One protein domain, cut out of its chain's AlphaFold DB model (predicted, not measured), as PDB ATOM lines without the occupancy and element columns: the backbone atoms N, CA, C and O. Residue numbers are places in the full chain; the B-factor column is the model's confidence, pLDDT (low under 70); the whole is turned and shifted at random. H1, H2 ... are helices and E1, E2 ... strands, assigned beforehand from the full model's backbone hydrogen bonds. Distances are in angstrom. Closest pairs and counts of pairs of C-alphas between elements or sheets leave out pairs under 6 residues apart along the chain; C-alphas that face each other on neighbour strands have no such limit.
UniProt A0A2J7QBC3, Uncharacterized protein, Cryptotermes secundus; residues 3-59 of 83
ATOM      1  N   VAL A   3      41.254  23.661 -18.853       85.00
ATOM      2  CA  VAL A   3      40.428  24.752 -19.377       85.00
ATOM      3  C   VAL A   3      39.313  24.170 -20.232       85.00
ATOM      4  O   VAL A   3      39.561  23.428 -21.180       85.00
ATOM      5  N   SER A   4      38.081  24.545 -19.912       83.81
ATOM      6  CA  SER A   4      36.904  24.244 -20.720       83.81
ATOM      7  C   SER A   4      36.374  25.532 -21.324       83.81
ATOM      8  O   SER A   4      36.211  26.526 -20.609       83.81
ATOM      9  N   PHE A   5      36.081  25.532 -22.620       86.19
ATOM     10  CA  PHE A   5      35.593  26.710 -23.334       86.19
ATOM     11  C   PHE A   5      34.643  26.324 -24.471       86.19
ATOM     12  O   PHE A   5      34.629  25.185 -24.933       86.19
ATOM     13  N   ASP A   6      33.837  27.287 -24.902       83.62
ATOM     14  CA  ASP A   6      32.991  27.208 -26.089       83.62
ATOM     15  C   ASP A   6      33.316  28.362 -27.052       83.62
ATOM     16  O   ASP A   6      34.225  29.166 -26.814       83.62
ATOM     17  N   ILE A   7      32.555  28.475 -28.143       82.69
ATOM     18  CA  ILE A   7      32.693  29.568 -29.123       82.69
ATOM     19  C   ILE A   7      32.474  30.972 -28.525       82.69
ATOM     20  O   ILE A   7      32.799  31.969 -29.165       82.69
ATOM     21  N   ARG A   8      31.895  31.069 -27.320       84.94
ATOM     22  CA  ARG A   8      31.633  32.319 -26.591       84.94
ATOM     23  C   ARG A   8      32.709  32.609 -25.543       84.94
ATOM     24  O   ARG A   8      32.688  33.684 -24.945       84.94
ATOM     25  N   GLY A   9      33.649  31.688 -25.330       87.94
ATOM     26  CA  GLY A   9      34.795  31.846 -24.444       87.94
ATOM     27  C   GLY A   9      34.849  30.802 -23.332       87.94
ATOM     28  O   GLY A   9      34.300  29.707 -23.425       87.94
ATOM     29  N   ILE A  10      35.553  31.136 -22.255       89.06
ATOM     30  CA  ILE A  10      35.854  30.194 -21.173       89.06
ATOM     31  C   ILE A  10      34.585  29.850 -20.378       89.06
ATOM     32  O   ILE A  10      33.788  30.716 -20.005       89.06
ATOM     33  N   VAL A  11      34.399  28.558 -20.114       87.44
ATOM     34  CA  VAL A  11      33.310  27.989 -19.309       87.44
ATOM     35  C   VAL A  11      33.802  27.660 -17.904       87.44
ATOM     36  O   VAL A  11      33.103  27.941 -16.931       87.44
ATOM     37  N   HIS A  12      34.999  27.081 -17.793       87.75
ATOM     38  CA  HIS A  12      35.578  26.649 -16.527       87.75
ATOM     39  C   HIS A  12      37.108  26.599 -16.620       87.75
ATOM     40  O   HIS A  12      37.656  26.214 -17.652       87.75
ATOM     41  N   ILE A  13      37.791  26.978 -15.542       88.81
ATOM     42  CA  ILE A  13      39.237  26.802 -15.373       88.81
ATOM     43  C   ILE A  13      39.429  26.065 -14.060       88.81
ATOM     44  O   ILE A  13      38.907  26.512 -13.038       88.81
ATOM     45  N   ASP A  14      40.203  24.986 -14.099       86.62
ATOM     46  CA  ASP A  14      40.594  24.256 -12.905       86.62
ATOM     47  C   ASP A  14      42.115  24.163 -12.772       86.62
ATOM     48  O   ASP A  14      42.857  23.868 -13.722       86.62
ATOM     49  N   TRP A  15      42.589  24.422 -11.561       85.94
ATOM     50  CA  TRP A  15      44.005  24.415 -11.229       85.94
ATOM     51  C   TRP A  15      44.330  23.126 -10.491       85.94
ATOM     52  O   TRP A  15      44.236  23.044  -9.268       85.94
ATOM     53  N   VAL A  16      44.746  22.122 -11.264       82.12
ATOM     54  CA  VAL A  16      45.331  20.892 -10.723       82.12
ATOM     55  C   VAL A  16      46.513  21.275  -9.835       82.12
ATOM     56  O   VAL A  16      47.385  22.035 -10.267       82.12
ATOM     57  N   ARG A  17      46.522  20.782  -8.593       83.69
ATOM     58  CA  ARG A  17      47.605  21.062  -7.648       83.69
ATOM     59  C   ARG A  17      48.922  20.510  -8.180       83.69
ATOM     60  O   ARG A  17      48.952  19.477  -8.844       83.69
ATOM     61  N   GLU A  18      50.011  21.193  -7.859       80.25
ATOM     62  CA  GLU A  18      51.350  20.743  -8.228       80.25
ATOM     63  C   GLU A  18      51.621  19.340  -7.656       80.25
ATOM     64  O   GLU A  18      51.303  19.060  -6.497       80.25
ATOM     65  N   GLY A  19      52.130  18.434  -8.495       78.75
ATOM     66  CA  GLY A  19      52.353  17.026  -8.150       78.75
ATOM     67  C   GLY A  19      51.105  16.128  -8.159       78.75
ATOM     68  O   GLY A  19      51.215  14.939  -7.863       78.75
ATOM     69  N   GLN A  20      49.916  16.647  -8.494       77.00
ATOM     70  CA  GLN A  20      48.705  15.839  -8.648       77.00
ATOM     71  C   GLN A  20      48.525  15.392 -10.105       77.00
ATOM     72  O   GLN A  20      48.377  16.208 -11.011       77.00
ATOM     73  N   THR A  21      48.446  14.080 -10.333       76.94
ATOM     74  CA  THR A  21      48.077  13.533 -11.644       76.94
ATOM     75  C   THR A  21      46.568  13.632 -11.870       76.94
ATOM     76  O   THR A  21      45.769  13.254 -11.007       76.94
ATOM     77  N   VAL A  22      46.166  14.069 -13.065       75.19
ATOM     78  CA  VAL A  22      44.774  13.984 -13.523       75.19
ATOM     79  C   VAL A  22      44.434  12.513 -13.762       75.19
ATOM     80  O   VAL A  22      44.825  11.920 -14.761       75.19
ATOM     81  N   ASN A  23      43.723  11.908 -12.817       78.94
ATOM     82  CA  ASN A  23      43.235  10.538 -12.934       78.94
ATOM     83  C   ASN A  23      41.749  10.514 -13.334       78.94
ATOM     84  O   ASN A  23      41.085  11.547 -13.425       78.94
ATOM     85  N   GLN A  24      41.201   9.317 -13.547       76.31
ATOM     86  CA  GLN A  24      39.806   9.161 -13.960       76.31
ATOM     87  C   GLN A  24      38.798   9.705 -12.929       76.31
ATOM     88  O   GLN A  24      37.737  10.189 -13.318       76.31
ATOM     89  N   VAL A  25      39.098   9.615 -11.628       80.19
ATOM     90  CA  VAL A  25      38.214  10.116 -10.558       80.19
ATOM     91  C   VAL A  25      38.171  11.638 -10.598       80.19
ATOM     92  O   VAL A  25      37.089  12.213 -10.686       80.19
ATOM     93  N   TYR A  26      39.339  12.273 -10.661       81.50
ATOM     94  CA  TYR A  26      39.466  13.717 -10.810       81.50
ATOM     95  C   TYR A  26      38.766  14.215 -12.080       81.50
ATOM     96  O   TYR A  26      37.991  15.166 -12.050       81.50
ATOM     97  N   TYR A  27      38.970  13.524 -13.204       80.19
ATOM     98  CA  TYR A  27      38.337  13.900 -14.466       80.19
ATOM     99  C   TYR A  27      36.803  13.831 -14.393       80.19
ATOM    100  O   TYR A  27      36.120  14.719 -14.901       80.19
ATOM    101  N   LYS A  28      36.240  12.823 -13.710       82.56
ATOM    102  CA  LYS A  28      34.789  12.734 -13.473       82.56
ATOM    103  C   LYS A  28      34.268  13.914 -12.653       82.56
ATOM    104  O   LYS A  28      33.215  14.448 -12.991       82.56
ATOM    105  N   GLU A  29      34.987  14.323 -11.611       86.31
ATOM    106  CA  GLU A  29      34.609  15.483 -10.793       86.31
ATOM    107  C   GLU A  29      34.577  16.766 -11.627       86.31
ATOM    108  O   GLU A  29      33.588  17.502 -11.583       86.31
ATOM    109  N   VAL A  30      35.585  16.983 -12.478       83.50
ATOM    110  CA  VAL A  30      35.588  18.142 -13.378       83.50
ATOM    111  C   VAL A  30      34.417  18.100 -14.361       83.50
ATOM    112  O   VAL A  30      33.777  19.124 -14.585       83.50
ATOM    113  N   LEU A  31      34.076  16.935 -14.921       84.00
ATOM    114  CA  LEU A  31      32.927  16.817 -15.826       84.00
ATOM    115  C   LEU A  31      31.592  17.123 -15.133       84.00
ATOM    116  O   LEU A  31      30.720  17.736 -15.749       84.00
ATOM    117  N   ILE A  32      31.429  16.748 -13.860       88.38
ATOM    118  CA  ILE A  32      30.237  17.091 -13.069       88.38
ATOM    119  C   ILE A  32      30.145  18.609 -12.898       88.38
ATOM    120  O   ILE A  32      29.100  19.202 -13.170       88.38
ATOM    121  N   ILE A  33      31.250  19.249 -12.510       89.75
ATOM    122  CA  ILE A  33      31.316  20.705 -12.352       89.75
ATOM    123  C   ILE A  33      31.039  21.399 -13.691       89.75
ATOM    124  O   ILE A  33      30.271  22.360 -13.743       89.75
ATOM    125  N   LEU A  34      31.611  20.901 -14.788       86.25
ATOM    126  CA  LEU A  34      31.394  21.441 -16.125       86.25
ATOM    127  C   LEU A  34      29.920  21.349 -16.543       86.25
ATOM    128  O   LEU A  34      29.377  22.330 -17.047       86.25
ATOM    129  N   CYS A  35      29.251  20.222 -16.275       85.25
ATOM    130  CA  CYS A  35      27.817  20.062 -16.539       85.25
ATOM    131  C   CYS A  35      26.979  21.137 -15.834       85.25
ATOM    132  O   CYS A  35      26.068  21.702 -16.439       85.25
ATOM    133  N   GLU A  36      27.299  21.461 -14.579       88.75
ATOM    134  CA  GLU A  36      26.605  22.520 -13.836       88.75
ATOM    135  C   GLU A  36      26.833  23.911 -14.442       88.75
ATOM    136  O   GLU A  36      25.911  24.725 -14.498       88.75
ATOM    137  N   HIS A  37      28.035  24.190 -14.953       87.56
ATOM    138  CA  HIS A  37      28.318  25.453 -15.638       87.56
ATOM    139  C   HIS A  37      27.581  25.557 -16.980       87.56
ATOM    140  O   HIS A  37      27.027  26.613 -17.286       87.56
ATOM    141  N   VAL A  38      27.511  24.466 -17.751       82.88
ATOM    142  CA  VAL A  38      26.773  24.416 -19.024       82.88
ATOM    143  C   VAL A  38      25.265  24.544 -18.799       82.88
ATOM    144  O   VAL A  38      24.607  25.287 -19.522       82.88
ATOM    145  N   ARG A  39      24.704  23.922 -17.752       83.94
ATOM    146  CA  ARG A  39      23.280  24.075 -17.379       83.94
ATOM    147  C   ARG A  39      22.866  25.525 -17.140       83.94
ATOM    148  O   ARG A  39      21.714  25.880 -17.377       83.94
ATOM    149  N   ARG A  40      23.792  26.369 -16.684       86.25
ATOM    150  CA  ARG A  40      23.558  27.806 -16.464       86.25
ATOM    151  C   ARG A  40      23.593  28.637 -17.749       86.25
ATOM    152  O   ARG A  40      23.383  29.842 -17.668       86.25
ATOM    153  N   ARG A  41      23.838  28.018 -18.910       84.44
ATOM    154  CA  ARG A  41      23.795  28.629 -20.246       84.44
ATOM    155  C   ARG A  41      22.574  28.083 -21.002       84.44
ATOM    156  O   ARG A  41      22.678  27.054 -21.672       84.44
ATOM    157  N   PRO A  42      21.388  28.711 -20.879       79.44
ATOM    158  CA  PRO A  42      20.129  28.180 -21.414       79.44
ATOM    159  C   PRO A  42      20.152  27.934 -22.926       79.44
ATOM    160  O   PRO A  42      19.438  27.074 -23.436       79.44
ATOM    161  N   GLU A  43      20.966  28.695 -23.652       76.56
ATOM    162  CA  GLU A  43      21.177  28.549 -25.085       76.56
ATOM    163  C   GLU A  43      21.892  27.249 -25.462       76.56
ATOM    164  O   GLU A  43      21.584  26.703 -26.518       76.56
ATOM    165  N   MET A  44      22.774  26.756 -24.584       72.56
ATOM    166  CA  MET A  44      23.531  25.514 -24.746       72.56
ATOM    167  C   MET A  44      22.755  24.321 -24.194       72.56
ATOM    168  O   MET A  44      23.049  23.190 -24.521       72.56
ATOM    169  N   TRP A  45      21.742  24.513 -23.348       71.50
ATOM    170  CA  TRP A  45      20.987  23.382 -22.793       71.50
ATOM    171  C   TRP A  45      19.905  22.838 -23.745       71.50
ATOM    172  O   TRP A  45      19.158  21.918 -23.406       71.50
ATOM    173  N   LYS A  46      19.796  23.391 -24.961       74.25
ATOM    174  CA  LYS A  46      18.881  22.870 -25.981       74.25
ATOM    175  C   LYS A  46      19.400  21.533 -26.511       74.25
ATOM    176  O   LYS A  46      20.606  21.313 -26.633       74.25
ATOM    177  N   LYS A  47      18.480  20.633 -26.851       64.94
ATOM    178  CA  LYS A  47      18.831  19.354 -27.471       64.94
ATOM    179  C   LYS A  47      19.650  19.601 -28.746       64.94
ATOM    180  O   LYS A  47      19.298  20.491 -29.517       64.94
ATOM    181  N   ASP A  48      20.727  18.836 -28.921       66.69
ATOM    182  CA  ASP A  48      21.628  18.881 -30.083       66.69
ATOM    183  C   ASP A  48      22.316  20.247 -30.307       66.69
ATOM    184  O   ASP A  48      22.818  20.518 -31.393       66.69
ATOM    185  N   SER A  49      22.338  21.117 -29.287       72.25
ATOM    186  CA  SER A  49      22.974  22.443 -29.365       72.25
ATOM    187  C   SER A  49      24.407  22.486 -28.848       72.25
ATOM    188  O   SER A  49      25.018  23.549 -28.900       72.25
ATOM    189  N   TRP A  50      24.917  21.360 -28.337       75.38
ATOM    190  CA  TRP A  50      26.294  21.256 -27.881       75.38
ATOM    191  C   TRP A  50      26.845  19.826 -27.960       75.38
ATOM    192  O   TRP A  50      26.111  18.847 -27.792       75.38
ATOM    193  N   ILE A  51      28.153  19.710 -28.163       77.88
ATOM    194  CA  ILE A  51      28.933  18.473 -28.186       77.88
ATOM    195  C   ILE A  51      30.137  18.642 -27.261       77.88
ATOM    196  O   ILE A  51      30.791  19.681 -27.255       77.88
ATOM    197  N   LEU A  52      30.448  17.601 -26.489       80.06
ATOM    198  CA  LEU A  52      31.657  17.539 -25.672       80.06
ATOM    199  C   LEU A  52      32.824  16.985 -26.501       80.06
ATOM    200  O   LEU A  52      32.853  15.795 -26.808       80.06
ATOM    201  N   HIS A  53      33.800  17.826 -26.819       80.94
ATOM    202  CA  HIS A  53      35.063  17.442 -27.443       80.94
ATOM    203  C   HIS A  53      36.191  17.544 -26.411       80.94
ATOM    204  O   HIS A  53      36.325  18.564 -25.740       80.94
ATOM    205  N   HIS A  54      36.995  16.495 -26.246       77.12
ATOM    206  CA  HIS A  54      38.075  16.475 -25.259       77.12
ATOM    207  C   HIS A  54      39.323  15.788 -25.810       77.12
ATOM    208  O   HIS A  54      39.242  14.701 -26.381       77.12
ATOM    209  N   ASP A  55      40.491  16.373 -25.550       69.94
ATOM    210  CA  ASP A  55      41.776  15.892 -26.080       69.94
ATOM    211  C   ASP A  55      42.429  14.828 -25.178       69.94
ATOM    212  O   ASP A  55      43.650  14.767 -25.032       69.94
ATOM    213  N   TYR A  56      41.632  13.987 -24.509       64.56
ATOM    214  CA  TYR A  56      42.191  12.989 -23.592       64.56
ATOM    215  C   TYR A  56      42.780  11.810 -24.372       64.56
ATOM    216  O   TYR A  56      42.082  10.851 -24.700       64.56
ATOM    217  N   VAL A  57      44.085  11.872 -24.641       53.00
ATOM    218  CA  VAL A  57      44.889  10.704 -25.000       53.00
ATOM    219  C   VAL A  57      45.261  10.012 -23.686       53.00
ATOM    220  O   VAL A  57      45.999  10.596 -22.891       53.00
ATOM    221  N   PRO A  58      44.742   8.809 -23.384       50.28
ATOM    222  CA  PRO A  58      45.134   8.114 -22.169       50.28
ATOM    223  C   PRO A  58      46.643   7.863 -22.206       50.28
ATOM    224  O   PRO A  58      47.160   7.304 -23.174       50.28
ATOM    225  N   ALA A  59      47.345   8.213 -21.130       48.12
ATOM    226  CA  ALA A  59      48.703   7.749 -20.870       48.12
ATOM    227  C   ALA A  59      48.700   6.247 -20.518       48.12
ATOM    228  O   ALA A  59      49.109   5.858 -19.435       48.12
TER     229      ALA A  59
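This is residues 3 to 59 of the 83 residues of an uncharacterized protein of Cryptotermes secundus (UniProt A0A2J7QBC3). A small two-stranded hairpin, E1 and E2, packs on the second half of one long helix, H1, while a short strand, E3, runs separately, apart from both strands and from the helix. The loop before the helix sticks out at one end with residues 17 to 22, and the stretch 40 to 51 turns at the other end. The printed part has 57 residues with one named helix and three named strands, in the order E1, E2, H1, E3; the sheet is E1 - E2, antiparallel, and the class is mixed, helices and strands. The whole is elongated, 37 by 19 by 18 A, and only just loose, close to compact, with a radius of gyration of the C-alphas of 12.7 A.

Find C-alpha 3 at (40.428, 24.752, -19.377), where E1 begins; it covers residues 3 to 6. E2 follows with residues 9 to 14, 15.0 A long. Look next at C-alpha 24, at (39.806, 9.161, -13.960); from there H1, residues 24 to 39, runs 22.5 A. E3, residues 52 to 54, measures 6.5 A and ends with C-alpha 54 at (38.075, 16.475, -25.259).

Start at the hairpin of E1 and E2, antiparallel at 160 degrees, where N 4 and O 12 are 2.8 A apart and N 6 and O 9 2.9 A, both within hydrogen-bond range. Between E2 and H1, the closest C-alphas are those of His 12 and Leu 34, 6.7 A apart. Between E1 and H1, they are those of Ser 4 and Leu 34, 7.7 A. In H1 every O i to N i+4 pair is within hydrogen-bond range. E3 pairs with no named strand and is apart from E1, E2 and H1.

The two C-alphas farthest apart are those of Gly 19 and Lys 47, 38.8 A. The printed part has no cut. The link from H1 to E3 is long, with 12 residues. Look for low confidence, pLDDT under 70, at residues 47 to 48 and 55 to 59.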